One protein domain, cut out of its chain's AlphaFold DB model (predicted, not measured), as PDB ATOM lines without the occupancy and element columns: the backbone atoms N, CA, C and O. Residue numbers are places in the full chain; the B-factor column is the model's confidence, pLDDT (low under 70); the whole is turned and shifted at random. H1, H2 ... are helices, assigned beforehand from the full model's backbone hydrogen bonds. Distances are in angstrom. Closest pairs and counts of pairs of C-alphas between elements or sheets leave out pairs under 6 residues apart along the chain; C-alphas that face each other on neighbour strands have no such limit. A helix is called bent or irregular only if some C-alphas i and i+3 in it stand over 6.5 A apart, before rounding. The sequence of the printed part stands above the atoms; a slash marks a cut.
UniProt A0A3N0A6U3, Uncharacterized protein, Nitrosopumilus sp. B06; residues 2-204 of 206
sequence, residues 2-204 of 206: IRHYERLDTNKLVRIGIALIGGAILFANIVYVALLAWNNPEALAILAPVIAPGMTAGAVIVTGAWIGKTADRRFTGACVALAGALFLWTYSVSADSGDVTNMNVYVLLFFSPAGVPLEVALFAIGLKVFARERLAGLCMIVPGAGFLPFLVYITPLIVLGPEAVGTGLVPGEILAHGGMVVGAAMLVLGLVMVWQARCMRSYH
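What this domain is: This is residues 2 to 204 of the 206 residues of an uncharacterized protein of Nitrosopumilus sp. B06 (UniProt A0A3N0A6U3). Six long or medium helices form an up-and-down bundle, each running against the one before it in the chain: H2, H1 and H5 lie side by side in one layer, with H3, H9 and H6 in a second layer facing it. Short H4 bridges H1 and H9, while H7 and H8 lead away from one end of the bundle. The 203 printed residues hold nine named helices, H1 to H9 in order, and no named strand; the class is all helix. The whole is compact, with a radius of gyration of the C-alphas of 18.0 A and spans of 58 by 42 by 26 A.

Where its parts are: H1, residues 2 to 39, is 56.0 A long and begins at C-alpha 2 (50.103, 49.639, -55.632). H2 is residues 41 to 66, 32.9 A; H3 is 73 to 96, 34.6 A; H4 is 107 to 110; H5 is 116 to 130, 20.4 A; H6 is 134 to 144; H7 is 147 to 160; H8 is 162 to 165. H9, residues 171 to 202, is 47.3 A long and ends at C-alpha 202 (41.425, 21.105, -61.292).

How they stand to each other: H1 is the hub, touching five helices. It forms a hairpin with H2 at 14 degrees, closest at the C-alphas of Gly 22 and Gly 58, 4.2 A. H2 is irregular, with C-alphas 46 and 49 7.3 A apart. H3 touches H9 at Gly 84 and Gly 183, C-alphas 4.0 A apart. Every O i to N i+4 pair is within hydrogen-bond range in H1, H3 and H5; H2 has 16 of 22, H6 5 of 7, H7 9 of 10 and H9 27 of 28, and H4 and H8 are too short for one. H7 and H8 only just touch, only at the corner, with 3 pairs of C-alphas within 8 A.

The domain as a whole: The C-alphas of Glu 163 and His 204 are farthest apart, 62.5 A. The printed part has no cut, and no link is long. Residues 199 to 204, of which 199 to 202 belong to H9, stand free. Mean pLDDT of the printed part is 77.7; 51 residues are under 70, among them 92 to 113.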
ATOM      1  N   ILE A   2      51.102  49.510 -56.723       54.38
ATOM      2  CA  ILE A   2      50.103  49.639 -55.632       54.38
ATOM      3  C   ILE A   2      49.356  48.319 -55.315       54.38
ATOM      4  O   ILE A   2      49.288  47.912 -54.159       54.38
ATOM      5  N   ARG A   3      48.922  47.558 -56.335       53.56
ATOM      6  CA  ARG A   3      48.245  46.249 -56.154       53.56
ATOM      7  C   ARG A   3      49.071  45.186 -55.415       53.56
ATOM      8  O   ARG A   3      48.493  44.289 -54.805       53.56
ATOM      9  N   HIS A   4      50.402  45.241 -55.502       47.69
ATOM     10  CA  HIS A   4      51.274  44.247 -54.865       47.69
ATOM     11  C   HIS A   4      51.464  44.527 -53.372       47.69
ATOM     12  O   HIS A   4      51.508  43.585 -52.584       47.69
ATOM     13  N   TYR A   5      51.514  45.806 -52.992       51.88
ATOM     14  CA  TYR A   5      51.614  46.229 -51.596       51.88
ATOM     15  C   TYR A   5      50.309  45.948 -50.840       51.88
ATOM     16  O   TYR A   5      50.326  45.418 -49.733       51.88
ATOM     17  N   GLU A   6      49.166  46.184 -51.492       58.19
ATOM     18  CA  GLU A   6      47.850  45.893 -50.923       58.19
ATOM     19  C   GLU A   6      47.617  44.392 -50.671       58.19
ATOM     20  O   GLU A   6      47.165  44.023 -49.588       58.19
ATOM     21  N   ARG A   7      47.960  43.496 -51.611       58.09
ATOM     22  CA  ARG A   7      47.815  42.037 -51.395       58.09
ATOM     23  C   ARG A   7      48.647  41.514 -50.224       58.09
ATOM     24  O   ARG A   7      48.220  40.580 -49.546       58.09
ATOM     25  N   LEU A   8      49.824  42.096 -49.995       59.28
ATOM     26  CA  LEU A   8      50.707  41.691 -48.903       59.28
ATOM     27  C   LEU A   8      50.078  41.975 -47.530       59.28
ATOM     28  O   LEU A   8      50.307  41.228 -46.581       59.28
ATOM     29  N   ASP A   9      49.263  43.026 -47.444       80.25
ATOM     30  CA  ASP A   9      48.587  43.452 -46.219       80.25
ATOM     31  C   ASP A   9      47.394  42.542 -45.874       80.25
ATOM     32  O   ASP A   9      47.232  42.096 -44.739       80.25
ATOM     33  N   THR A  10      46.614  42.127 -46.879       82.88
ATOM     34  CA  THR A  10      45.481  41.204 -46.676       82.88
ATOM     35  C   THR A  10      45.932  39.825 -46.194       82.88
ATOM     36  O   THR A  10      45.333  39.283 -45.271       82.88
ATOM     37  N   ASN A  11      47.019  39.272 -46.738       83.31
ATOM     38  CA  ASN A  11      47.534  37.971 -46.291       83.31
ATOM     39  C   ASN A  11      48.012  38.000 -44.831       83.31
ATOM     40  O   ASN A  11      47.834  37.025 -44.097       83.31
ATOM     41  N   LYS A  12      48.601  39.123 -44.394       86.56
ATOM     42  CA  LYS A  12      48.981  39.333 -42.991       86.56
ATOM     43  C   LYS A  12      47.749  39.411 -42.096       86.56
ATOM     44  O   LYS A  12      47.712  38.732 -41.077       86.56
ATOM     45  N   LEU A  13      46.728  40.165 -42.504       87.56
ATOM     46  CA  LEU A  13      45.459  40.252 -41.777       87.56
ATOM     47  C   LEU A  13      44.774  38.888 -41.651       87.56
ATOM     48  O   LEU A  13      44.345  38.528 -40.559       87.56
ATOM     49  N   VAL A  14      44.752  38.089 -42.722       86.94
ATOM     50  CA  VAL A  14      44.192  36.730 -42.686       86.94
ATOM     51  C   VAL A  14      44.963  35.838 -41.717       86.94
ATOM     52  O   VAL A  14      44.367  35.117 -40.918       86.94
ATOM     53  N   ARG A  15      46.294  35.916 -41.743       89.12
ATOM     54  CA  ARG A  15      47.159  35.177 -40.821       89.12
ATOM     55  C   ARG A  15      46.894  35.551 -39.363       89.12
ATOM     56  O   ARG A  15      46.797  34.656 -38.529       89.12
ATOM     57  N   ILE A  16      46.757  36.846 -39.073       90.00
ATOM     58  CA  ILE A  16      46.423  37.345 -37.734       90.00
ATOM     59  C   ILE A  16      45.037  36.842 -37.325       90.00
ATOM     60  O   ILE A  16      44.911  36.279 -36.248       90.00
ATOM     61  N   GLY A  17      44.024  36.957 -38.190       87.31
ATOM     62  CA  GLY A  17      42.669  36.481 -37.898       87.31
ATOM     63  C   GLY A  17      42.619  34.987 -37.564       87.31
ATOM     64  O   GLY A  17      42.027  34.599 -36.562       87.31
ATOM     65  N   ILE A  18      43.307  34.141 -38.336       89.31
ATOM     66  CA  ILE A  18      43.376  32.697 -38.055       89.31
ATOM     67  C   ILE A  18      44.157  32.405 -36.769       89.31
ATOM     68  O   ILE A  18      43.735  31.554 -35.986       89.31
ATOM     69  N   ALA A  19      45.255  33.122 -36.514       90.69
ATOM     70  CA  ALA A  19      45.988  32.998 -35.256       90.69
ATOM     71  C   ALA A  19      45.129  33.410 -34.051       90.69
ATOM     72  O   ALA A  19      45.198  32.750 -33.020       90.69
ATOM     73  N   LEU A  20      44.291  34.443 -34.191       90.25
ATOM     74  CA  LEU A  20      43.339  34.855 -33.162       90.25
ATOM     75  C   LEU A  20      42.280  33.778 -32.926       90.25
ATOM     76  O   LEU A  20      42.073  33.418 -31.776       90.25
ATOM     77  N   ILE A  21      41.684  33.193 -33.972       88.81
ATOM     78  CA  ILE A  21      40.712  32.088 -33.827       88.81
ATOM     79  C   ILE A  21      41.354  30.880 -33.125       88.81
ATOM     80  O   ILE A  21      40.791  30.337 -32.178       88.81
ATOM     81  N   GLY A  22      42.542  30.455 -33.559       87.81
ATOM     82  CA  GLY A  22      43.237  29.325 -32.938       87.81
ATOM     83  C   GLY A  22      43.679  29.612 -31.502       87.81
ATOM     84  O   GLY A  22      43.515  28.770 -30.622       87.81
ATOM     85  N   GLY A  23      44.218  30.808 -31.260       87.81
ATOM     86  CA  GLY A  23      44.703  31.239 -29.950       87.81
ATOM     87  C   GLY A  23      43.570  31.397 -28.948       87.81
ATOM     88  O   GLY A  23      43.711  30.986 -27.804       87.81
ATOM     89  N   ALA A  24      42.427  31.897 -29.406       86.56
ATOM     90  CA  ALA A  24      41.178  31.926 -28.669       86.56
ATOM     91  C   ALA A  24      40.763  30.522 -28.219       86.56
ATOM     92  O   ALA A  24      40.669  30.264 -27.024       86.56
ATOM     93  N   ILE A  25      40.613  29.585 -29.161       87.50
ATOM     94  CA  ILE A  25      40.264  28.187 -28.865       87.50
ATOM     95  C   ILE A  25      41.235  27.585 -27.840       87.50
ATOM     96  O   ILE A  25      40.800  26.946 -26.879       87.50
ATOM     97  N   LEU A  26      42.540  27.802 -28.021       87.31
ATOM     98  CA  LEU A  26      43.572  27.299 -27.118       87.31
ATOM     99  C   LEU A  26      43.452  27.912 -25.716       87.31
ATOM    100  O   LEU A  26      43.454  27.186 -24.725       87.31
ATOM    101  N   PHE A  27      43.306  29.235 -25.635       86.06
ATOM    102  CA  PHE A  27      43.186  29.973 -24.382       86.06
ATOM    103  C   PHE A  27      41.946  29.548 -23.588       86.06
ATOM    104  O   PHE A  27      42.068  29.261 -22.400       86.06
ATOM    105  N   ALA A  28      40.790  29.419 -24.249       82.50
ATOM    106  CA  ALA A  28      39.556  28.904 -23.646       82.50
ATOM    107  C   ALA A  28      39.792  27.572 -22.932       82.50
ATOM    108  O   ALA A  28      39.451  27.414 -21.763       82.50
ATOM    109  N   ASN A  29      40.413  26.626 -23.637       82.94
ATOM    110  CA  ASN A  29      40.650  25.293 -23.104       82.94
ATOM    111  C   ASN A  29      41.652  25.310 -21.942       82.94
ATOM    112  O   ASN A  29      41.425  24.624 -20.952       82.94
ATOM    113  N   ILE A  30      42.714  26.124 -22.011       84.69
ATOM    114  CA  ILE A  30      43.685  26.262 -20.912       84.69
ATOM    115  C   ILE A  30      43.021  26.839 -19.659       84.69
ATOM    116  O   ILE A  30      43.202  26.298 -18.568       84.69
ATOM    117  N   VAL A  31      42.245  27.916 -19.801       81.81
ATOM    118  CA  VAL A  31      41.537  28.539 -18.671       81.81
ATOM    119  C   VAL A  31      40.538  27.559 -18.065       81.81
ATOM    120  O   VAL A  31      40.482  27.414 -16.847       81.81
ATOM    121  N   TYR A  32      39.794  26.842 -18.904       77.44
ATOM    122  CA  TYR A  32      38.819  25.858 -18.450       77.44
ATOM    123  C   TYR A  32      39.473  24.699 -17.687       77.44
ATOM    124  O   TYR A  32      39.016  24.340 -16.604       77.44
ATOM    125  N   VAL A  33      40.599  24.177 -18.190       78.94
ATOM    126  CA  VAL A  33      41.431  23.185 -17.485       78.94
ATOM    127  C   VAL A  33      41.913  23.723 -16.147       78.94
ATOM    128  O   VAL A  33      41.790  23.027 -15.145       78.94
ATOM    129  N   ALA A  34      42.443  24.947 -16.109       79.12
ATOM    130  CA  ALA A  34      42.977  25.537 -14.885       79.12
ATOM    131  C   ALA A  34      41.892  25.718 -13.811       79.12
ATOM    132  O   ALA A  34      42.121  25.392 -12.649       79.12
ATOM    133  N   LEU A  35      40.701  26.184 -14.203       76.62
ATOM    134  CA  LEU A  35      39.568  26.367 -13.293       76.62
ATOM    135  C   LEU A  35      39.010  25.034 -12.775       76.62
ATOM    136  O   LEU A  35      38.693  24.919 -11.592       76.62
ATOM    137  N   LEU A  36      38.909  24.016 -13.635       73.19
ATOM    138  CA  LEU A  36      38.428  22.693 -13.231       73.19
ATOM    139  C   LEU A  36      39.440  21.936 -12.381       73.19
ATOM    140  O   LEU A  36      39.062  21.384 -11.354       73.19
ATOM    141  N   ALA A  37      40.719  21.943 -12.762       72.38
ATOM    142  CA  ALA A  37      41.780  21.299 -11.992       72.38
ATOM    143  C   ALA A  37      41.863  21.852 -10.563       72.38
ATOM    144  O   ALA A  37      42.202  21.116  -9.641       72.38
ATOM    145  N   TRP A  38      41.537  23.137 -10.385       74.38
ATOM    146  CA  TRP A  38      41.513  23.786  -9.080       74.38
ATOM    147  C   TRP A  38      40.347  23.325  -8.197       74.38
ATOM    148  O   TRP A  38      40.528  23.124  -6.999       74.38
ATOM    149  N   ASN A  39      39.154  23.153  -8.775       74.25
ATOM    150  CA  ASN A  39      37.930  22.881  -8.015       74.25
ATOM    151  C   ASN A  39      37.585  21.388  -7.905       74.25
ATOM    152  O   ASN A  39      37.008  20.969  -6.904       74.25
ATOM    153  N   ASN A  40      37.888  20.591  -8.932       76.50
ATOM    154  CA  ASN A  40      37.565  19.169  -8.987       76.50
ATOM    155  C   ASN A  40      38.471  18.431 -10.001       76.50
ATOM    156  O   ASN A  40      38.126  18.328 -11.183       76.50
ATOM    157  N   PRO A  41      39.622  17.887  -9.569       74.25
ATOM    158  CA  PRO A  41      40.567  17.226 -10.470       74.25
ATOM    159  C   PRO A  41      40.015  15.935 -11.096       74.25
ATOM    160  O   PRO A  41      40.436  15.566 -12.192       74.25
ATOM    161  N   GLU A  42      39.049  15.264 -10.461       75.94
ATOM    162  CA  GLU A  42      38.433  14.038 -10.992       75.94
ATOM    163  C   GLU A  42      37.526  14.327 -12.199       75.94
ATOM    164  O   GLU A  42      37.492  13.554 -13.159       75.94
ATOM    165  N   ALA A  43      36.873  15.497 -12.222       70.81
ATOM    166  CA  ALA A  43      36.074  15.951 -13.364       70.81
ATOM    167  C   ALA A  43      36.918  16.147 -14.639       70.81
ATOM    168  O   ALA A  43      36.400  16.087 -15.758       70.81
ATOM    169  N   LEU A  44      38.231  16.334 -14.492       71.12
ATOM    170  CA  LEU A  44      39.146  16.545 -15.610       71.12
ATOM    171  C   LEU A  44      39.299  15.290 -16.477       71.12
ATOM    172  O   LEU A  44      39.385  15.401 -17.698       71.12
ATOM    173  N   ALA A  45      39.272  14.101 -15.865       72.38
ATOM    174  CA  ALA A  45      39.311  12.832 -16.593       72.38
ATOM    175  C   ALA A  45      38.032  12.609 -17.417       72.38
ATOM    176  O   ALA A  45      38.092  12.092 -18.531       72.38
ATOM    177  N   ILE A  46      36.889  13.062 -16.895       70.50
ATOM    178  CA  ILE A  46      35.580  12.959 -17.551       70.50
ATOM    179  C   ILE A  46      35.485  13.941 -18.731       70.50
ATOM    180  O   ILE A  46      34.941  13.601 -19.779       70.50
ATOM    181  N   LEU A  47      36.062  15.140 -18.593       72.62
ATOM    182  CA  LEU A  47      36.004  16.207 -19.603       72.62
ATOM    183  C   LEU A  47      37.190  16.214 -20.584       72.62
ATOM    184  O   LEU A  47      37.175  16.960 -21.568       72.62
ATOM    185  N   ALA A  48      38.195  15.360 -20.378       74.12
ATOM    186  CA  ALA A  48      39.338  15.209 -21.278       74.12
ATOM    187  C   ALA A  48      38.953  15.002 -22.764       74.12
ATOM    188  O   ALA A  48      39.589  15.634 -23.614       74.12
ATOM    189  N   PRO A  49      37.903  14.225 -23.118       73.12
ATOM    190  CA  PRO A  49      37.466  14.058 -24.509       73.12
ATOM    191  C   PRO A  49      36.928  15.337 -25.166       73.12
ATOM    192  O   PRO A  49      36.831  15.404 -26.388       73.12
ATOM    193  N   VAL A  50      36.576  16.355 -24.378       73.38
ATOM    194  CA  VAL A  50      36.087  17.655 -24.861       73.38
ATOM    195  C   VAL A  50      37.244  18.646 -24.987       73.38
ATOM    196  O   VAL A  50      37.382  19.338 -25.995       73.38
ATOM    197  N   ILE A  51      38.117  18.667 -23.980       77.50
ATOM    198  CA  ILE A  51      39.209  19.634 -23.854       77.50
ATOM    199  C   ILE A  51      40.375  19.300 -24.795       77.50
ATOM    200  O   ILE A  51      40.932  20.183 -25.455       77.50
ATOM    201  N   ALA A  52      40.772  18.025 -24.872       82.38
ATOM    202  CA  ALA A  52      41.951  17.619 -25.634       82.38
ATOM    203  C   ALA A  52      41.832  17.924 -27.144       82.38
ATOM    204  O   ALA A  52      42.793  18.471 -27.705       82.38
ATOM    205  N   PRO A  53      40.686  17.676 -27.817       83.31
ATOM    206  CA  PRO A  53      40.494  18.098 -29.204       83.31
ATOM    207  C   PRO A  53      40.601  19.614 -29.378       83.31
ATOM    208  O   PRO A  53      41.260  20.072 -30.312       83.31
ATOM    209  N   GLY A  54      40.020  20.389 -28.456       85.06
ATOM    210  CA  GLY A  54      40.073  21.849 -28.464       85.06
ATOM    211  C   GLY A  54      41.497  22.396 -28.359       85.06
ATOM    212  O   GLY A  54      41.913  23.205 -29.191       85.06
ATOM    213  N   MET A  55      42.286  21.910 -27.396       85.88
ATOM    214  CA  MET A  55      43.695  22.303 -27.252       85.88
ATOM    215  C   MET A  55      44.525  21.927 -28.482       85.88
ATOM    216  O   MET A  55      45.285  22.751 -28.996       85.88
ATOM    217  N   THR A  56      44.357  20.699 -28.979       88.06
ATOM    218  CA  THR A  56      45.111  20.194 -30.137       88.06
ATOM    219  C   THR A  56      44.817  21.033 -31.377       88.06
ATOM    220  O   THR A  56      45.731  21.503 -32.056       88.06
ATOM    221  N   ALA A  57      43.540  21.287 -31.639       88.31
ATOM    222  CA  ALA A  57      43.083  22.151 -32.714       88.31
ATOM    223  C   ALA A  57      43.633  23.574 -32.612       88.31
ATOM    224  O   ALA A  57      44.205  24.077 -33.578       88.31
ATOM    225  N   GLY A  58      43.483  24.212 -31.447       87.12
ATOM    226  CA  GLY A  58      43.969  25.569 -31.215       87.12
ATOM    227  C   GLY A  58      45.470  25.679 -31.484       87.12
ATOM    228  O   GLY A  58      45.901  26.538 -32.257       87.12
ATOM    229  N   ALA A  59      46.261  24.743 -30.953       89.19
ATOM    230  CA  ALA A  59      47.705  24.684 -31.176       89.19
ATOM    231  C   ALA A  59      48.067  24.495 -32.660       89.19
ATOM    232  O   ALA A  59      48.940  25.198 -33.178       89.19
ATOM    233  N   VAL A  60      47.381  23.592 -33.368       89.69
ATOM    234  CA  VAL A  60      47.601  23.353 -34.805       89.69
ATOM    235  C   VAL A  60      47.261  24.591 -35.636       89.69
ATOM    236  O   VAL A  60      48.035  24.961 -36.524       89.69
ATOM    237  N   ILE A  61      46.144  25.263 -35.341       90.06
ATOM    238  CA  ILE A  61      45.716  26.477 -36.047       90.06
ATOM    239  C   ILE A  61      46.730  27.611 -35.830       90.06
ATOM    240  O   ILE A  61      47.179  28.216 -36.808       90.06
ATOM    241  N   VAL A  62      47.149  27.866 -34.583       90.25
ATOM    242  CA  VAL A  62      48.148  28.904 -34.255       90.25
ATOM    243  C   VAL A  62      49.486  28.609 -34.927       90.25
ATOM    244  O   VAL A  62      50.060  29.478 -35.588       90.25
ATOM    245  N   THR A  63      49.969  27.371 -34.818       88.19
ATOM    246  CA  THR A  63      51.255  26.963 -35.398       88.19
ATOM    247  C   THR A  63      51.231  27.076 -36.919       88.19
ATOM    248  O   THR A  63      52.153  27.620 -37.528       88.19
ATOM    249  N   GLY A  64      50.151  26.626 -37.560       83.56
ATOM    250  CA  GLY A  64      50.011  26.731 -39.008       83.56
ATOM    251  C   GLY A  64      49.848  28.173 -39.499       83.56
ATOM    252  O   GLY A  64      50.390  28.518 -40.557       83.56
ATOM    253  N   ALA A  65      49.209  29.042 -38.709       84.44
ATOM    254  CA  ALA A  65      49.239  30.479 -38.947       84.44
ATOM    255  C   ALA A  65      50.663  31.029 -38.849       84.44
ATOM    256  O   ALA A  65      51.077  31.814 -39.699       84.44
ATOM    257  N   TRP A  66      51.460  30.586 -37.880       83.75
ATOM    258  CA  TRP A  66      52.824  31.074 -37.689       83.75
ATOM    259  C   TRP A  66      53.824  30.599 -38.759       83.75
ATOM    260  O   TRP A  66      54.718  31.347 -39.149       83.75
ATOM    261  N   ILE A  67      53.629  29.412 -39.331       82.81
ATOM    262  CA  ILE A  67      54.465  28.902 -40.435       82.81
ATOM    263  C   ILE A  67      54.104  29.577 -41.780       82.81
ATOM    264  O   ILE A  67      54.778  29.387 -42.789       82.81
ATOM    265  N   GLY A  68      53.059  30.414 -41.821       69.00
ATOM    266  CA  GLY A  68      52.676  31.164 -43.021       69.00
ATOM    267  C   GLY A  68      51.887  30.347 -44.048       69.00
ATOM    268  O   GLY A  68      51.683  30.809 -45.170       69.00
ATOM    269  N   LYS A  69      51.376  29.166 -43.669       66.44
ATOM    270  CA  LYS A  69      50.497  28.348 -44.527       66.44
ATOM    271  C   LYS A  69      49.119  28.981 -44.770       66.44
ATOM    272  O   LYS A  69      48.395  28.526 -45.646       66.44
ATOM    273  N   THR A  70      48.771  30.060 -44.066       61.12
ATOM    274  CA  THR A  70      47.504  30.807 -44.216       61.12
ATOM    275  C   THR A  70      47.356  31.548 -45.542       61.12
ATOM    276  O   THR A  70      46.270  32.034 -45.845       61.12
ATOM    277  N   ALA A  71      48.417  31.628 -46.353       60.50
ATOM    278  CA  ALA A  71      48.306  32.065 -47.743       60.50
ATOM    279  C   ALA A  71      47.577  31.030 -48.630       60.50
ATOM    280  O   ALA A  71      47.088  31.385 -49.704       60.50
ATOM    281  N   ASP A  72      47.476  29.765 -48.197       77.31
ATOM    282  CA  ASP A  72      46.676  28.746 -48.876       77.31
ATOM    283  C   ASP A  72      45.228  28.779 -48.366       77.31
ATOM    284  O   ASP A  72      44.936  28.463 -47.209       77.31
ATOM    285  N   ARG A  73      44.295  29.104 -49.268       80.06
ATOM    286  CA  ARG A  73      42.849  29.096 -48.996       80.06
ATOM    287  C   ARG A  73      42.354  27.739 -48.487       80.06
ATOM    288  O   ARG A  73      41.397  27.702 -47.720       80.06
ATOM    289  N   ARG A  74      43.003  26.627 -48.857       84.69
ATOM    290  CA  ARG A  74      42.663  25.291 -48.333       84.69
ATOM    291  C   ARG A  74      42.982  25.168 -46.854       84.69
ATOM    292  O   ARG A  74      42.184  24.602 -46.117       84.69
ATOM    293  N   PHE A  75      44.136  25.682 -46.436       85.31
ATOM    294  CA  PHE A  75      44.551  25.630 -45.041       85.31
ATOM    295  C   PHE A  75      43.639  26.512 -44.187       85.31
ATOM    296  O   PHE A  75      43.064  26.031 -43.217       85.31
ATOM    297  N   THR A  76      43.415  27.757 -44.613       85.06
ATOM    298  CA  THR A  76      42.488  28.690 -43.953       85.06
ATOM    299  C   THR A  76      41.080  28.098 -43.846       85.06
ATOM    300  O   THR A  76      40.506  28.084 -42.760       85.06
ATOM    301  N   GLY A  77      40.547  27.530 -44.933       85.94
ATOM    302  CA  GLY A  77      39.243  26.866 -44.925       85.94
ATOM    303  C   GLY A  77      39.187  25.658 -43.986       85.94
ATOM    304  O   GLY A  77      38.223  25.516 -43.241       85.94
ATOM    305  N   ALA A  78      40.234  24.828 -43.956       88.94
ATOM    306  CA  ALA A  78      40.317  23.687 -43.046       88.94
ATOM    307  C   ALA A  78      40.386  24.122 -41.573       88.94
ATOM    308  O   ALA A  78      39.704  23.532 -40.743       88.94
ATOM    309  N   CYS A  79      41.147  25.173 -41.249       89.25
ATOM    310  CA  CYS A  79      41.198  25.735 -39.898       89.25
ATOM    311  C   CYS A  79      39.831  26.248 -39.443       89.25
ATOM    312  O   CYS A  79      39.418  25.968 -38.322       89.25
ATOM    313  N   VAL A  80      39.122  26.971 -40.313       88.25
ATOM    314  CA  VAL A  80      37.793  27.512 -39.998       88.25
ATOM    315  C   VAL A  80      36.766  26.388 -39.866       88.25
ATOM    316  O   VAL A  80      35.966  26.408 -38.936       88.25
ATOM    317  N   ALA A  81      36.821  25.376 -40.737       90.88
ATOM    318  CA  ALA A  81      35.949  24.208 -40.647       90.88
ATOM    319  C   ALA A  81      36.181  23.426 -39.349       90.88
ATOM    320  O   ALA A  81      35.232  23.042 -38.674       90.88
ATOM    321  N   LEU A  82      37.446  23.228 -38.980       90.06
ATOM    322  CA  LEU A  82      37.835  22.521 -37.765       90.06
ATOM    323  C   LEU A  82      37.443  23.299 -36.502       90.06
ATOM    324  O   LEU A  82      36.932  22.701 -35.560       90.06
ATOM    325  N   ALA A  83      37.595  24.626 -36.508       87.69
ATOM    326  CA  ALA A  83      37.046  25.483 -35.464       87.69
ATOM    327  C   ALA A  83      35.518  25.325 -35.371       87.69
ATOM    328  O   ALA A  83      35.014  25.015 -34.300       87.69
ATOM    329  N   GLY A  84      34.785  25.427 -36.484       86.38
ATOM    330  CA  GLY A  84      33.329  25.241 -36.493       86.38
ATOM    331  C   GLY A  84      32.873  23.863 -35.993       86.38
ATOM    332  O   GLY A  84      31.915  23.763 -35.230       86.38
ATOM    333  N   ALA A  85      33.601  22.802 -36.352       88.12
ATOM    334  CA  ALA A  85      33.331  21.445 -35.880       88.12
ATOM    335  C   ALA A  85      33.490  21.312 -34.359       88.12
ATOM    336  O   ALA A  85      32.681  20.638 -33.727       88.12
ATOM    337  N   LEU A  86      34.486  21.976 -33.762       85.56
ATOM    338  CA  LEU A  86      34.661  21.975 -32.307       85.56
ATOM    339  C   LEU A  86      33.491  22.633 -31.581       85.56
ATOM    340  O   LEU A  86      33.043  22.101 -30.574       85.56
ATOM    341  N   PHE A  87      32.969  23.744 -32.107       80.31
ATOM    342  CA  PHE A  87      31.803  24.420 -31.527       80.31
ATOM    343  C   PHE A  87      30.554  23.540 -31.528       80.31
ATOM    344  O   PHE A  87      29.782  23.557 -30.570       80.31
ATOM    345  N   LEU A  88      30.352  22.779 -32.606       82.75
ATOM    346  CA  LEU A  88      29.240  21.838 -32.709       82.75
ATOM    347  C   LEU A  88      29.451  20.615 -31.812       82.75
ATOM    348  O   LEU A  88      28.513  20.181 -31.152       82.75
ATOM    349  N   TRP A  89      30.676  20.087 -31.747       80.31
ATOM    350  CA  TRP A  89      31.018  18.945 -30.899       80.31
ATOM    351  C   TRP A  89      30.748  19.228 -29.422       80.31
ATOM    352  O   TRP A  89      30.079  18.444 -28.752       80.31
ATOM    353  N   THR A  90      31.226  20.367 -28.915       71.06
ATOM    354  CA  THR A  90      31.004  20.741 -27.515       71.06
ATOM    355  C   THR A  90      29.531  20.968 -27.203       71.06
ATOM    356  O   THR A  90      29.097  20.657 -26.096       71.06
ATOM    357  N   TYR A  91      28.748  21.447 -28.175       70.75
ATOM    358  CA  TYR A  91      27.300  21.538 -28.030       70.75
ATOM    359  C   TYR A  91      26.653  20.152 -27.895       70.75
ATOM    360  O   TYR A  91      25.912  19.929 -26.939       70.75
ATOM    361  N   SER A  92      26.956  19.212 -28.799       69.56
ATOM    362  CA  SER A  92      26.390  17.855 -28.752       69.56
ATOM    363  C   SER A  92      26.692  17.152 -27.429       69.56
ATOM    364  O   SER A  92      25.789  16.587 -26.819       69.56
ATOM    365  N   VAL A  93      27.929  17.267 -26.932       66.25
ATOM    366  CA  VAL A  93      28.312  16.689 -25.633       66.25
ATOM    367  C   VAL A  93      27.534  17.329 -24.477       66.25
ATOM    368  O   VAL A  93      27.118  16.623 -23.561       66.25
ATOM    369  N   SER A  94      27.294  18.646 -24.518       62.91
ATOM    370  CA  SER A  94      26.495  19.317 -23.481       62.91
ATOM    371  C   SER A  94      25.031  18.859 -23.485       62.91
ATOM    372  O   SER A  94      24.481  18.586 -22.419       62.91
ATOM    373  N   ALA A  95      24.426  18.693 -24.669       63.72
ATOM    374  CA  ALA A  95      23.034  18.280 -24.825       63.72
ATOM    375  C   ALA A  95      22.788  16.841 -24.339       63.72
ATOM    376  O   ALA A  95      21.800  16.596 -23.648       63.72
ATOM    377  N   ASP A  96      23.707  15.916 -24.633       60.88
ATOM    378  CA  ASP A  96      23.599  14.513 -24.208       60.88
ATOM    379  C   ASP A  96      23.786  14.333 -22.694       60.88
ATOM    380  O   ASP A  96      23.255  13.390 -22.107       60.88
ATOM    381  N   SER A  97      24.522  15.236 -22.037       59.62
ATOM    382  CA  SER A  97      24.795  15.135 -20.598       59.62
ATOM    383  C   SER A  97      23.636  15.586 -19.700       59.62
ATOM    384  O   SER A  97      23.692  15.358 -18.494       59.62
ATOM    385  N   GLY A  98      22.598  16.235 -20.250       53.06
ATOM    386  CA  GLY A  98      21.450  16.762 -19.493       53.06
ATOM    387  C   GLY A  98      21.783  17.891 -18.506       53.06
ATOM    388  O   GLY A  98      20.877  18.512 -17.952       53.06
ATOM    389  N   ASP A  99      23.068  18.185 -18.309       51.09
ATOM    390  CA  ASP A  99      23.577  19.170 -17.372       51.09
ATOM    391  C   ASP A  99      24.092  20.393 -18.141       51.09
ATOM    392  O   ASP A  99      25.219  20.453 -18.637       51.09
ATOM    393  N   VAL A 100      23.221  21.398 -18.251       45.44
ATOM    394  CA  VAL A 100      23.481  22.683 -18.926       45.44
ATOM    395  C   VAL A 100      24.619  23.466 -18.240       45.44
ATOM    396  O   VAL A 100      25.123  24.451 -18.780       45.44
ATOM    397  N   THR A 101      25.056  23.023 -17.052       44.31
ATOM    398  CA  THR A 101      26.197  23.590 -16.319       44.31
ATOM    399  C   THR A 101      27.557  23.193 -16.892       44.31
ATOM    400  O   THR A 101      28.540  23.889 -16.620       44.31
ATOM    401  N   ASN A 102      27.617  22.200 -17.793       49.88
ATOM    402  CA  ASN A 102      28.716  22.049 -18.751       49.88
ATOM    403  C   ASN A 102      28.621  23.161 -19.806       49.88
ATOM    404  O   ASN A 102      28.440  22.904 -21.000       49.88
ATOM    405  N   MET A 103      28.692  24.417 -19.357       52.81
ATOM    406  CA  MET A 103      28.757  25.586 -20.216       52.81
ATOM    407  C   MET A 103      29.870  25.342 -21.222       52.81
ATOM    408  O   MET A 103      31.049  25.290 -20.866       52.81
ATOM    409  N   ASN A 104      29.460  25.145 -22.474       61.81
ATOM    410  CA  ASN A 104      30.322  24.956 -23.622       61.81
ATOM    411  C   ASN A 104      31.533  25.890 -23.478       61.81
ATOM    412  O   ASN A 104      31.366  27.104 -23.393       61.81
ATOM    413  N   VAL A 105      32.738  25.325 -23.398       63.94
ATOM    414  CA  VAL A 105      33.993  26.042 -23.092       63.94
ATOM    415  C   VAL A 105      34.187  27.277 -23.985       63.94
ATOM    416  O   VAL A 105      34.811  28.265 -23.600       63.94
ATOM    417  N   TYR A 106      33.591  27.246 -25.177       61.94
ATOM    418  CA  TYR A 106      33.618  28.331 -26.145       61.94
ATOM    419  C   TYR A 106      32.568  29.424 -25.898       61.94
ATOM    420  O   TYR A 106      32.798  30.565 -26.278       61.94
ATOM    421  N   VAL A 107      31.467  29.151 -25.196       62.97
ATOM    422  CA  VAL A 107      30.492  30.179 -24.787       62.97
ATOM    423  C   VAL A 107      31.143  31.203 -23.857       62.97
ATOM    424  O   VAL A 107      30.974  32.403 -24.050       62.97
ATOM    425  N   LEU A 108      31.976  30.751 -22.916       63.31
ATOM    426  CA  LEU A 108      32.774  31.634 -22.057       63.31
ATOM    427  C   LEU A 108      33.745  32.514 -22.847       63.31
ATOM    428  O   LEU A 108      34.147  33.566 -22.365       63.31
ATOM    429  N   LEU A 109      34.145  32.108 -24.047       66.56
ATOM    430  CA  LEU A 109      35.118  32.861 -24.819       66.56
ATOM    431  C   LEU A 109      34.485  33.903 -25.739       66.56
ATOM    432  O   LEU A 109      35.117  34.921 -25.993       66.56
ATOM    433  N   PHE A 110      33.261  33.666 -26.202       63.00
ATOM    434  CA  PHE A 110      32.562  34.585 -27.102       63.00
ATOM    435  C   PHE A 110      31.608  35.520 -26.340       63.00
ATOM    436  O   PHE A 110      31.467  36.711 -26.606       63.00
ATOM    437  N   PHE A 111      31.025  35.020 -25.257       63.44
ATOM    438  CA  PHE A 111      30.011  35.750 -24.511       63.44
ATOM    439  C   PHE A 111      30.477  36.199 -23.122       63.44
ATOM    440  O   PHE A 111      29.655  36.438 -22.240       63.44
ATOM    441  N   SER A 112      31.792  36.324 -22.913       68.06
ATOM    442  CA  SER A 112      32.346  36.954 -21.710       68.06
ATOM    443  C   SER A 112      32.912  38.344 -21.997       68.06
ATOM    444  O   SER A 112      33.339  38.626 -23.120       68.06
ATOM    445  N   PRO A 113      33.032  39.203 -20.967       68.25
ATOM    446  CA  PRO A 113      33.689  40.504 -21.097       68.25
ATOM    447  C   PRO A 113      35.126  40.413 -21.629       68.25
ATOM    448  O   PRO A 113      35.582  41.317 -22.323       68.25
ATOM    449  N   ALA A 114      35.835  39.319 -21.328       72.06
ATOM    450  CA  ALA A 114      37.192  39.078 -21.813       72.06
ATOM    451  C   ALA A 114      37.231  38.684 -23.302       72.06
ATOM    452  O   ALA A 114      38.237  38.923 -23.970       72.06
ATOM    453  N   GLY A 115      36.140  38.113 -23.821       75.12
ATOM    454  CA  GLY A 115      35.959  37.750 -25.227       75.12
ATOM    455  C   GLY A 115      35.692  38.932 -26.154       75.12
ATOM    456  O   GLY A 115      36.176  38.958 -27.285       75.12
ATOM    457  N   VAL A 116      34.990  39.958 -25.662       82.12
ATOM    458  CA  VAL A 116      34.562  41.114 -26.471       82.12
ATOM    459  C   VAL A 116      35.719  41.790 -27.233       82.12
ATOM    460  O   VAL A 116      35.572  42.010 -28.436       82.12
ATOM    461  N   PRO A 117      36.887  42.100 -26.633       85.44
ATOM    462  CA  PRO A 117      37.983  42.739 -27.367       85.44
ATOM    463  C   PRO A 117      38.524  41.876 -28.513       85.44
ATOM    464  O   PRO A 117      38.842  42.391 -29.588       85.44
ATOM    465  N   LEU A 118      38.621  40.565 -28.287       85.56
ATOM    466  CA  LEU A 118      39.081  39.597 -29.278       85.56
ATOM    467  C   LEU A 118      38.104  39.529 -30.457       85.56
ATOM    468  O   LEU A 118      38.519  39.546 -31.617       85.56
ATOM    469  N   GLU A 119      36.813  39.485 -30.159       85.50
ATOM    470  CA  GLU A 119      35.755  39.444 -31.156       85.50
ATOM    471  C   GLU A 119      35.663  40.712 -31.991       85.50
ATOM    472  O   GLU A 119      35.632  40.642 -33.220       85.50
ATOM    473  N   VAL A 120      35.716  41.876 -31.345       88.44
ATOM    474  CA  VAL A 120      35.739  43.170 -32.033       88.44
ATOM    475  C   VAL A 120      36.954  43.258 -32.961       88.44
ATOM    476  O   VAL A 120      36.836  43.738 -34.093       88.44
ATOM    477  N   ALA A 121      38.113  42.750 -32.531       89.06
ATOM    478  CA  ALA A 121      39.297  42.673 -33.382       89.06
ATOM    479  C   ALA A 121      39.075  41.746 -34.589       89.06
ATOM    480  O   ALA A 121      39.373  42.135 -35.722       89.06
ATOM    481  N   LEU A 122      38.514  40.552 -34.375       88.50
ATOM    482  CA  LEU A 122      38.165  39.600 -35.437       88.50
ATOM    483  C   LEU A 122      37.163  40.184 -36.435       88.50
ATOM    484  O   LEU A 122      37.357  40.052 -37.644       88.50
ATOM    485  N   PHE A 123      36.151  40.893 -35.948       90.44
ATOM    486  CA  PHE A 123      35.152  41.566 -36.765       90.44
ATOM    487  C   PHE A 123      35.775  42.671 -37.620       90.44
ATOM    488  O   PHE A 123      35.581  42.707 -38.837       90.44
ATOM    489  N   ALA A 124      36.591  43.539 -37.016       92.06
ATOM    490  CA  ALA A 124      37.263  44.629 -37.721       92.06
ATOM    491  C   ALA A 124      38.252  44.114 -38.782       92.06
ATOM    492  O   ALA A 124      38.290  44.630 -39.906       92.06
ATOM    493  N   ILE A 125      39.034  43.079 -38.454       90.25
ATOM    494  CA  ILE A 125      39.921  42.404 -39.411       90.25
ATOM    495  C   ILE A 125      39.085  41.779 -40.531       90.25
ATOM    496  O   ILE A 125      39.385  41.987 -41.708       90.25
ATOM    497  N   GLY A 126      38.015  41.072 -40.175       88.56
ATOM    498  CA  GLY A 126      37.113  40.415 -41.110       88.56
ATOM    499  C   GLY A 126      36.488  41.384 -42.110       88.56
ATOM    500  O   GLY A 126      36.532  41.113 -43.306       88.56
ATOM    501  N   LEU A 127      36.010  42.551 -41.663       91.00
ATOM    502  CA  LEU A 127      35.488  43.608 -42.539       91.00
ATOM    503  C   LEU A 127      36.545  44.119 -43.527       91.00
ATOM    504  O   LEU A 127      36.269  44.247 -44.724       91.00
ATOM    505  N   LYS A 128      37.774  44.368 -43.054       89.19
ATOM    506  CA  LYS A 128      38.882  44.797 -43.927       89.19
ATOM    507  C   LYS A 128      39.249  43.729 -44.956       89.19
ATOM    508  O   LYS A 128      39.500  44.056 -46.116       89.19
ATOM    509  N   VAL A 129      39.271  42.457 -44.557       87.44
ATOM    510  CA  VAL A 129      39.555  41.333 -45.462       87.44
ATOM    511  C   VAL A 129      38.400  41.119 -46.444       87.44
ATOM    512  O   VAL A 129      38.652  40.875 -47.624       87.44
ATOM    513  N   PHE A 130      37.147  41.275 -46.009       89.94
ATOM    514  CA  PHE A 130      35.943  41.034 -46.812       89.94
ATOM    515  C   PHE A 130      35.887  41.886 -48.083       89.94
ATOM    516  O   PHE A 130      35.474  41.395 -49.136       89.94
ATOM    517  N   ALA A 131      36.376  43.128 -48.016       86.12
ATOM    518  CA  ALA A 131      36.457  44.028 -49.167       86.12
ATOM    519  C   ALA A 131      37.286  43.457 -50.338       86.12
ATOM    520  O   ALA A 131      37.116  43.882 -51.479       86.12
ATOM    521  N   ARG A 132      38.174  42.489 -50.075       84.25
ATOM    522  CA  ARG A 132      39.075  41.899 -51.080       84.25
ATOM    523  C   ARG A 132      38.875  40.401 -51.255       84.25
ATOM    524  O   ARG A 132      38.826  39.914 -52.381       84.25
ATOM    525  N   GLU A 133      38.737  39.673 -50.154       85.25
ATOM    526  CA  GLU A 133      38.524  38.231 -50.122       85.25
ATOM    527  C   GLU A 133      37.272  37.908 -49.306       85.25
ATOM    528  O   GLU A 133      37.341  37.587 -48.121       85.25
ATOM    529  N   ARG A 134      36.108  37.984 -49.965       86.69
ATOM    530  CA  ARG A 134      34.789  37.858 -49.320       86.69
ATOM    531  C   ARG A 134      34.674  36.636 -48.404       86.69
ATOM    532  O   ARG A 134      34.241  36.779 -47.270       86.69
ATOM    533  N   LEU A 135      35.101  35.455 -48.858       86.38
ATOM    534  CA  LEU A 135      35.019  34.232 -48.048       86.38
ATOM    535  C   LEU A 135      35.959  34.249 -46.839       86.38
ATOM    536  O   LEU A 135      35.544  33.867 -45.754       86.38
ATOM    537  N   ALA A 136      37.202  34.712 -46.997       85.44
ATOM    538  CA  ALA A 136      38.148  34.792 -45.882       85.44
ATOM    539  C   ALA A 136      37.706  35.825 -44.839       85.44
ATOM    540  O   ALA A 136      37.801  35.564 -43.643       85.44
ATOM    541  N   GLY A 137      37.160  36.957 -45.294       85.50
ATOM    542  CA  GLY A 137      36.560  37.959 -44.419       85.50
ATOM    543  C   GLY A 137      35.343  37.416 -43.676       85.50
ATOM    544  O   GLY A 137      35.269  37.558 -42.460       85.50
ATOM    545  N   LEU A 138      34.433  36.717 -44.366       88.31
ATOM    546  CA  LEU A 138      33.269  36.061 -43.753       88.31
ATOM    547  C   LEU A 138      33.669  35.082 -42.644       88.31
ATOM    548  O   LEU A 138      33.071  35.110 -41.573       88.31
ATOM    549  N   CYS A 139      34.717  34.283 -42.852       87.50
ATOM    550  CA  CYS A 139      35.226  33.355 -41.838       87.50
ATOM    551  C   CYS A 139      35.734  34.031 -40.552       87.50
ATOM    552  O   CYS A 139      35.905  33.349 -39.547       87.50
ATOM    553  N   MET A 140      36.004  35.339 -40.581       89.44
ATOM    554  CA  MET A 140      36.430  36.131 -39.418       89.44
ATOM    555  C   MET A 140      35.288  36.978 -38.858       89.44
ATOM    556  O   MET A 140      35.186  37.140 -37.648       89.44
ATOM    557  N   ILE A 141      34.405  37.472 -39.731       91.12
ATOM    558  CA  ILE A 141      33.203  38.216 -39.344       91.12
ATOM    559  C   ILE A 141      32.259  37.322 -38.545       91.12
ATOM    560  O   ILE A 141      31.744  37.773 -37.535       91.12
ATOM    561  N   VAL A 142      32.033  36.076 -38.974       89.00
ATOM    562  CA  VAL A 142      31.105  35.153 -38.300       89.00
ATOM    563  C   VAL A 142      31.472  34.930 -36.829       89.00
ATOM    564  O   VAL A 142      30.628  35.219 -35.985       89.00
ATOM    565  N   PRO A 143      32.697  34.487 -36.483       84.62
ATOM    566  CA  PRO A 143      33.092  34.406 -35.081       84.62
ATOM    567  C   PRO A 143      33.174  35.790 -34.429       84.62
ATOM    568  O   PRO A 143      32.770  35.931 -33.287       84.62
ATOM    569  N   GLY A 144      33.639  36.823 -35.139       82.62
ATOM    570  CA  GLY A 144      33.742  38.177 -34.589       82.62
ATOM    571  C   GLY A 144      32.406  38.884 -34.345       82.62
ATOM    572  O   GLY A 144      32.405  39.937 -33.734       82.62
ATOM    573  N   ALA A 145      31.284  38.361 -34.839       85.56
ATOM    574  CA  ALA A 145      29.938  38.870 -34.570       85.56
ATOM    575  C   ALA A 145      29.258  38.134 -33.399       85.56
ATOM    576  O   ALA A 145      28.119  38.460 -33.054       85.56
ATOM    577  N   GLY A 146      29.942  37.159 -32.790       75.25
ATOM    578  CA  GLY A 146      29.462  36.374 -31.650       75.25
ATOM    579  C   GLY A 146      29.163  37.199 -30.393       75.25
ATOM    580  O   GLY A 146      28.378  36.761 -29.564       75.25
ATOM    581  N   PHE A 147      29.675  38.425 -30.290       77.00
ATOM    582  CA  PHE A 147      29.472  39.341 -29.173       77.00
ATOM    583  C   PHE A 147      28.151  40.104 -29.298       77.00
ATOM    584  O   PHE A 147      27.708  40.724 -28.331       77.00
ATOM    585  N   LEU A 148      27.498  40.084 -30.469       78.81
ATOM    586  CA  LEU A 148      26.237  40.800 -30.682       78.81
ATOM    587  C   LEU A 148      25.118  40.296 -29.757       78.81
ATOM    588  O   LEU A 148      24.498  41.138 -29.110       78.81
ATOM    589  N   PRO A 149      24.867  38.980 -29.598       73.62
ATOM    590  CA  PRO A 149      23.903  38.496 -28.613       73.62
ATOM    591  C   PRO A 149      24.276  38.883 -27.174       73.62
ATOM    592  O   PRO A 149      23.386  39.211 -26.394       73.62
ATOM    593  N   PHE A 150      25.572  38.932 -26.830       73.06
ATOM    594  CA  PHE A 150      26.014  39.431 -25.521       73.06
ATOM    595  C   PHE A 150      25.652  40.909 -25.327       73.06
ATOM    596  O   PHE A 150      25.120  41.277 -24.283       73.06
ATOM    597  N   LEU A 151      25.862  41.760 -26.336       74.56
ATOM    598  CA  LEU A 151      25.453  43.168 -26.282       74.56
ATOM    599  C   LEU A 151      23.936  43.340 -26.205       74.56
ATOM    600  O   LEU A 151      23.464  44.188 -25.445       74.56
ATOM    601  N   VAL A 152      23.180  42.540 -26.959       76.44
ATOM    602  CA  VAL A 152      21.710  42.526 -26.908       76.44
ATOM    603  C   VAL A 152      21.217  42.112 -25.522       76.44
ATOM    604  O   VAL A 152      20.189  42.615 -25.087       76.44
ATOM    605  N   TYR A 153      21.952  41.260 -24.804       73.50
ATOM    606  CA  TYR A 153      21.634  40.876 -23.428       73.50
ATOM    607  C   TYR A 153      22.052  41.931 -22.387       73.50
ATOM    608  O   TYR A 153      21.268  42.299 -21.513       73.50
ATOM    609  N   ILE A 154      23.276  42.453 -22.483       75.25
ATOM    610  CA  ILE A 154      23.837  43.411 -21.519       75.25
ATOM    611  C   ILE A 154      23.163  44.781 -21.601       75.25
ATOM    612  O   ILE A 154      22.997  45.440 -20.576       75.25
ATOM    613  N   THR A 155      22.753  45.227 -22.788       79.00
ATOM    614  CA  THR A 155      22.186  46.574 -22.953       79.00
ATOM    615  C   THR A 155      20.874  46.746 -22.169       79.00
ATOM    616  O   THR A 155      20.797  47.673 -21.364       79.00
ATOM    617  N   PRO A 156      19.868  45.855 -22.289       75.00
ATOM    618  CA  PRO A 156      18.679  45.877 -21.438       75.00
ATOM    619  C   PRO A 156      19.004  45.700 -19.956       75.00
ATOM    620  O   PRO A 156      18.386  46.364 -19.134       75.00
ATOM    621  N   LEU A 157      19.989  44.863 -19.606       77.81
ATOM    622  CA  LEU A 157      20.396  44.663 -18.211       77.81
ATOM    623  C   LEU A 157      20.884  45.965 -17.565       77.81
ATOM    624  O   LEU A 157      20.514  46.270 -16.434       77.81
ATOM    625  N   ILE A 158      21.684  46.745 -18.296       80.56
ATOM    626  CA  ILE A 158      22.198  48.038 -17.834       80.56
ATOM    627  C   ILE A 158      21.093  49.103 -17.820       80.56
ATOM    628  O   ILE A 158      21.048  49.919 -16.904       80.56
ATOM    629  N   VAL A 159      20.217  49.118 -18.829       85.00
ATOM    630  CA  VAL A 159      19.222  50.191 -19.023       85.00
ATOM    631  C   VAL A 159      17.960  49.994 -18.175       85.00
ATOM    632  O   VAL A 159      17.428  50.966 -17.647       85.00
ATOM    633  N   LEU A 160      17.466  48.760 -18.061       82.31
ATOM    634  CA  LEU A 160      16.187  48.419 -17.422       82.31
ATOM    635  C   LEU A 160      16.360  47.784 -16.035       82.31
ATOM    636  O   LEU A 160      15.384  47.643 -15.299       82.31
ATOM    637  N   GLY A 161      17.589  47.415 -15.669       77.12
ATOM    638  CA  GLY A 161      17.894  46.718 -14.426       77.12
ATOM    639  C   GLY A 161      17.623  45.205 -14.485       77.12
ATOM    640  O   GLY A 161      16.964  44.704 -15.399       77.12
ATOM    641  N   PRO A 162      18.142  44.444 -13.504       71.25
ATOM    642  CA  PRO A 162      18.115  42.979 -13.509       71.25
ATOM    643  C   PRO A 162      16.704  42.381 -13.437       71.25
ATOM    644  O   PRO A 162      16.464  41.312 -13.996       71.25
ATOM    645  N   GLU A 163      15.758  43.079 -12.807       69.69
ATOM    646  CA  GLU A 163      14.395  42.576 -12.603       69.69
ATOM    647  C   GLU A 163      13.567  42.528 -13.896       69.69
ATOM    648  O   GLU A 163      12.734  41.642 -14.056       69.69
ATOM    649  N   ALA A 164      13.841  43.415 -14.859       64.00
ATOM    650  CA  ALA A 164      13.151  43.445 -16.152       64.00
ATOM    651  C   ALA A 164      13.683  42.400 -17.154       64.00
ATOM    652  O   ALA A 164      12.982  42.011 -18.088       64.00
ATOM    653  N   VAL A 165      14.930  41.945 -16.980       60.44
ATOM    654  CA  VAL A 165      15.583  40.981 -17.886       60.44
ATOM    655  C   VAL A 165      15.224  39.536 -17.529       60.44
ATOM    656  O   VAL A 165      15.074  38.703 -18.426       60.44
ATOM    657  N   GLY A 166      15.009  39.251 -16.239       58.44
ATOM    658  CA  GLY A 166      14.702  37.908 -15.734       58.44
ATOM    659  C   GLY A 166      13.394  37.294 -16.250       58.44
ATOM    660  O   GLY A 166      13.241  36.078 -16.201       58.44
ATOM    661  N   THR A 167      12.468  38.099 -16.779       57.25
ATOM    662  CA  THR A 167      11.156  37.635 -17.265       57.25
ATOM    663  C   THR A 167      11.089  37.353 -18.768       57.25
ATOM    664  O   THR A 167      10.084  36.810 -19.219       57.25
ATOM    665  N   GLY A 168      12.101  37.733 -19.562       56.69
ATOM    666  CA  GLY A 168      11.992  37.722 -21.034       56.69
ATOM    667  C   GLY A 168      13.129  37.059 -21.812       56.69
ATOM    668  O   GLY A 168      12.899  36.608 -22.931       56.69
ATOM    669  N   LEU A 169      14.345  36.988 -21.264       57.44
ATOM    670  CA  LEU A 169      15.512  36.442 -21.966       57.44
ATOM    671  C   LEU A 169      16.168  35.384 -21.082       57.44
ATOM    672  O   LEU A 169      16.862  35.735 -20.133       57.44
ATOM    673  N   VAL A 170      15.964  34.099 -21.390       62.75
ATOM    674  CA  VAL A 170      16.698  33.008 -20.731       62.75
ATOM    675  C   VAL A 170      18.155  33.095 -21.203       62.75
ATOM    676  O   VAL A 170      18.435  32.764 -22.360       62.75
ATOM    677  N   PRO A 171      19.109  33.545 -20.364       60.97
ATOM    678  CA  PRO A 171      20.465  33.849 -20.822       60.97
ATOM    679  C   PRO A 171      21.158  32.600 -21.370       60.97
ATOM    680  O   PRO A 171      21.912  32.677 -22.333       60.97
ATOM    681  N   GLY A 172      20.847  31.430 -20.805       61.78
ATOM    682  CA  GLY A 172      21.418  30.151 -21.225       61.78
ATOM    683  C   GLY A 172      21.084  29.758 -22.666       61.78
ATOM    684  O   GLY A 172      21.960  29.260 -23.367       61.78
ATOM    685  N   GLU A 173      19.865  30.022 -23.146       64.94
ATOM    686  CA  GLU A 173      19.436  29.583 -24.484       64.94
ATOM    687  C   GLU A 173      20.056  30.427 -25.598       64.94
ATOM    688  O   GLU A 173      20.543  29.890 -26.593       64.94
ATOM    689  N   ILE A 174      20.122  31.748 -25.407       65.75
ATOM    690  CA  ILE A 174      20.729  32.680 -26.373       65.75
ATOM    691  C   ILE A 174      22.209  32.348 -26.568       65.75
ATOM    692  O   ILE A 174      22.711  32.316 -27.694       65.75
ATOM    693  N   LEU A 175      22.894  32.065 -25.462       65.44
ATOM    694  CA  LEU A 175      24.303  31.701 -25.442       65.44
ATOM    695  C   LEU A 175      24.545  30.334 -26.096       65.44
ATOM    696  O   LEU A 175      25.426  30.198 -26.950       65.44
ATOM    697  N   ALA A 176      23.741  29.330 -25.736       65.69
ATOM    698  CA  ALA A 176      23.871  27.975 -26.260       65.69
ATOM    699  C   ALA A 176      23.572  27.906 -27.768       65.69
ATOM    700  O   ALA A 176      24.333  27.305 -28.531       65.69
ATOM    701  N   HIS A 177      22.495  28.551 -28.220       73.69
ATOM    702  CA  HIS A 177      22.109  28.566 -29.632       73.69
ATOM    703  C   HIS A 177      23.028  29.469 -30.462       73.69
ATOM    704  O   HIS A 177      23.382  29.112 -31.585       73.69
ATOM    705  N   GLY A 178      23.492  30.589 -29.900       72.69
ATOM    706  CA  GLY A 178      24.459  31.474 -30.552       72.69
ATOM    707  C   GLY A 178      25.765  30.754 -30.897       72.69
ATOM    708  O   GLY A 178      26.221  30.818 -32.041       72.69
ATOM    709  N   GLY A 179      26.323  29.992 -29.949       75.44
ATOM    710  CA  GLY A 179      27.527  29.187 -30.183       75.44
ATOM    711  C   GLY A 179      27.345  28.136 -31.285       75.44
ATOM    712  O   GLY A 179      28.214  27.989 -32.148       75.44
ATOM    713  N   MET A 180      26.197  27.450 -31.311       77.94
ATOM    714  CA  MET A 180      25.878  26.476 -32.361       77.94
ATOM    715  C   MET A 180      25.796  27.133 -33.743       77.94
ATOM    716  O   MET A 180      26.371  26.615 -34.702       77.94
ATOM    717  N   VAL A 181      25.110  28.274 -33.856       83.50
ATOM    718  CA  VAL A 181      24.945  28.992 -35.129       83.50
ATOM    719  C   VAL A 181      26.297  29.459 -35.668       83.50
ATOM    720  O   VAL A 181      26.585  29.253 -36.850       83.50
ATOM    721  N   VAL A 182      27.156  30.020 -34.810       84.56
ATOM    722  CA  VAL A 182      28.528  30.408 -35.179       84.56
ATOM    723  C   VAL A 182      29.322  29.183 -35.642       84.56
ATOM    724  O   VAL A 182      29.929  29.219 -36.715       84.56
ATOM    725  N   GLY A 183      29.261  28.078 -34.894       86.06
ATOM    726  CA  GLY A 183      29.933  26.824 -35.241       86.06
ATOM    727  C   GLY A 183      29.502  26.263 -36.596       86.06
ATOM    728  O   GLY A 183      30.344  25.968 -37.448       86.06
ATOM    729  N   ALA A 184      28.193  26.185 -36.837       89.06
ATOM    730  CA  ALA A 184      27.624  25.723 -38.100       89.06
ATOM    731  C   ALA A 184      28.029  26.622 -39.276       89.06
ATOM    732  O   ALA A 184      28.471  26.128 -40.317       89.06
ATOM    733  N   ALA A 185      27.940  27.942 -39.107       90.12
ATOM    734  CA  ALA A 185      28.320  28.896 -40.141       90.12
ATOM    735  C   ALA A 185      29.815  28.800 -40.482       90.12
ATOM    736  O   ALA A 185      30.175  28.752 -41.662       90.12
ATOM    737  N   MET A 186      30.689  28.698 -39.476       91.25
ATOM    738  CA  MET A 186      32.124  28.485 -39.687       91.25
ATOM    739  C   MET A 186      32.405  27.158 -40.395       91.25
ATOM    740  O   MET A 186      33.193  27.133 -41.343       91.25
ATOM    741  N   LEU A 187      31.737  26.071 -39.997       91.94
ATOM    742  CA  LEU A 187      31.903  24.767 -40.637       91.94
ATOM    743  C   LEU A 187      31.580  24.839 -42.134       91.94
ATOM    744  O   LEU A 187      32.401  24.451 -42.969       91.94
ATOM    745  N   VAL A 188      30.415  25.395 -42.475       93.56
ATOM    746  CA  VAL A 188      29.967  25.541 -43.867       93.56
ATOM    747  C   VAL A 188      30.919  26.440 -44.656       93.56
ATOM    748  O   VAL A 188      31.381  26.047 -45.728       93.56
ATOM    749  N   LEU A 189      31.267  27.618 -44.132       91.69
ATOM    750  CA  LEU A 189      32.171  28.552 -44.812       91.69
ATOM    751  C   LEU A 189      33.567  27.955 -45.030       91.69
ATOM    752  O   LEU A 189      34.143  28.105 -46.112       91.69
ATOM    753  N   GLY A 190      34.094  27.243 -44.033       89.94
ATOM    754  CA  GLY A 190      35.373  26.549 -44.125       89.94
ATOM    755  C   GLY A 190      35.366  25.473 -45.213       89.94
ATOM    756  O   GLY A 190      36.252  25.456 -46.071       89.94
ATOM    757  N   LEU A 191      34.327  24.632 -45.248       91.94
ATOM    758  CA  LEU A 191      34.158  23.600 -46.277       91.94
ATOM    759  C   LEU A 191      34.006  24.197 -47.681       91.94
ATOM    760  O   LEU A 191      34.662  23.729 -48.615       91.94
ATOM    761  N   VAL A 192      33.213  25.261 -47.835       92.94
ATOM    762  CA  VAL A 192      33.057  25.979 -49.111       92.94
ATOM    763  C   VAL A 192      34.398  26.538 -49.587       92.94
ATOM    764  O   VAL A 192      34.743  26.408 -50.763       92.94
ATOM    765  N   MET A 193      35.197  27.112 -48.687       89.69
ATOM    766  CA  MET A 193      36.519  27.637 -49.032       89.69
ATOM    767  C   MET A 193      37.480  26.526 -49.484       89.69
ATOM    768  O   MET A 193      38.180  26.688 -50.490       89.69
ATOM    769  N   VAL A 194      37.478  25.377 -48.796       90.25
ATOM    770  CA  VAL A 194      38.256  24.193 -49.202       90.25
ATOM    771  C   VAL A 194      37.807  23.694 -50.575       90.25
ATOM    772  O   VAL A 194      38.655  23.425 -51.431       90.25
ATOM    773  N   TRP A 195      36.496  23.599 -50.806       90.62
ATOM    774  CA  TRP A 195      35.917  23.165 -52.077       90.62
ATOM    775  C   TRP A 195      36.338  24.079 -53.231       90.62
ATOM    776  O   TRP A 195      36.894  23.606 -54.223       90.62
ATOM    777  N   GLN A 196      36.173  25.395 -53.085       88.56
ATOM    778  CA  GLN A 196      36.570  26.353 -54.119       88.56
ATOM    779  C   GLN A 196      38.064  26.267 -54.444       88.56
ATOM    780  O   GLN A 196      38.462  26.284 -55.611       88.56
ATOM    781  N   ALA A 197      38.906  26.113 -53.421       86.06
ATOM    782  CA  ALA A 197      40.339  25.958 -53.617       86.06
ATOM    783  C   ALA A 197      40.724  24.600 -54.244       86.06
ATOM    784  O   ALA A 197      41.820  24.465 -54.802       86.06
ATOM    785  N   ARG A 198      39.855  23.579 -54.176       85.19
ATOM    786  CA  ARG A 198      39.986  22.333 -54.951       85.19
ATOM    787  C   ARG A 198      39.640  22.551 -56.417       85.19
ATOM    788  O   ARG A 198      40.515  22.325 -57.252       85.19
ATOM    789  N   CYS A 199      38.453  23.080 -56.707       83.12
ATOM    790  CA  CYS A 199      37.995  23.326 -58.075       83.12
ATOM    791  C   CYS A 199      38.977  24.195 -58.875       83.12
ATOM    792  O   CYS A 199      39.308  23.858 -60.006       83.12
ATOM    793  N   MET A 200      39.526  25.254 -58.272       77.19
ATOM    794  CA  MET A 200      40.469  26.147 -58.962       77.19
ATOM    795  C   MET A 200      41.771  25.454 -59.405       77.19
ATOM    796  O   MET A 200      42.338  25.852 -60.417       77.19
ATOM    797  N   ARG A 201      42.239  24.405 -58.703       67.88
ATOM    798  CA  ARG A 201      43.401  23.613 -59.164       67.88
ATOM    799  C   ARG A 201      43.038  22.668 -60.302       67.88
ATOM    800  O   ARG A 201      43.846  22.510 -61.206       67.88
ATOM    801  N   SER A 202      41.859  22.052 -60.258       67.44
ATOM    802  CA  SER A 202      41.425  21.105 -61.292       67.44
ATOM    803  C   SER A 202      41.267  21.767 -62.662       67.44
ATOM    804  O   SER A 202      41.541  21.128 -63.664       67.44
ATOM    805  N   TYR A 203      40.917  23.056 -62.713       58.75
ATOM    806  CA  TYR A 203      40.862  23.829 -63.964       58.75
ATOM    807  C   TYR A 203      42.233  24.249 -64.522       58.75
ATOM    808  O   TYR A 203      42.296  24.759 -65.634       58.75
ATOM    809  N   HIS A 204      43.316  24.101 -63.753       56.38
ATOM    810  CA  HIS A 204      44.683  24.461 -64.169       56.38
ATOM    811  C   HIS A 204      45.581  23.233 -64.392       56.38
ATOM    812  O   HIS A 204      46.769  23.394 -64.663       56.38
TER     813      HIS A 204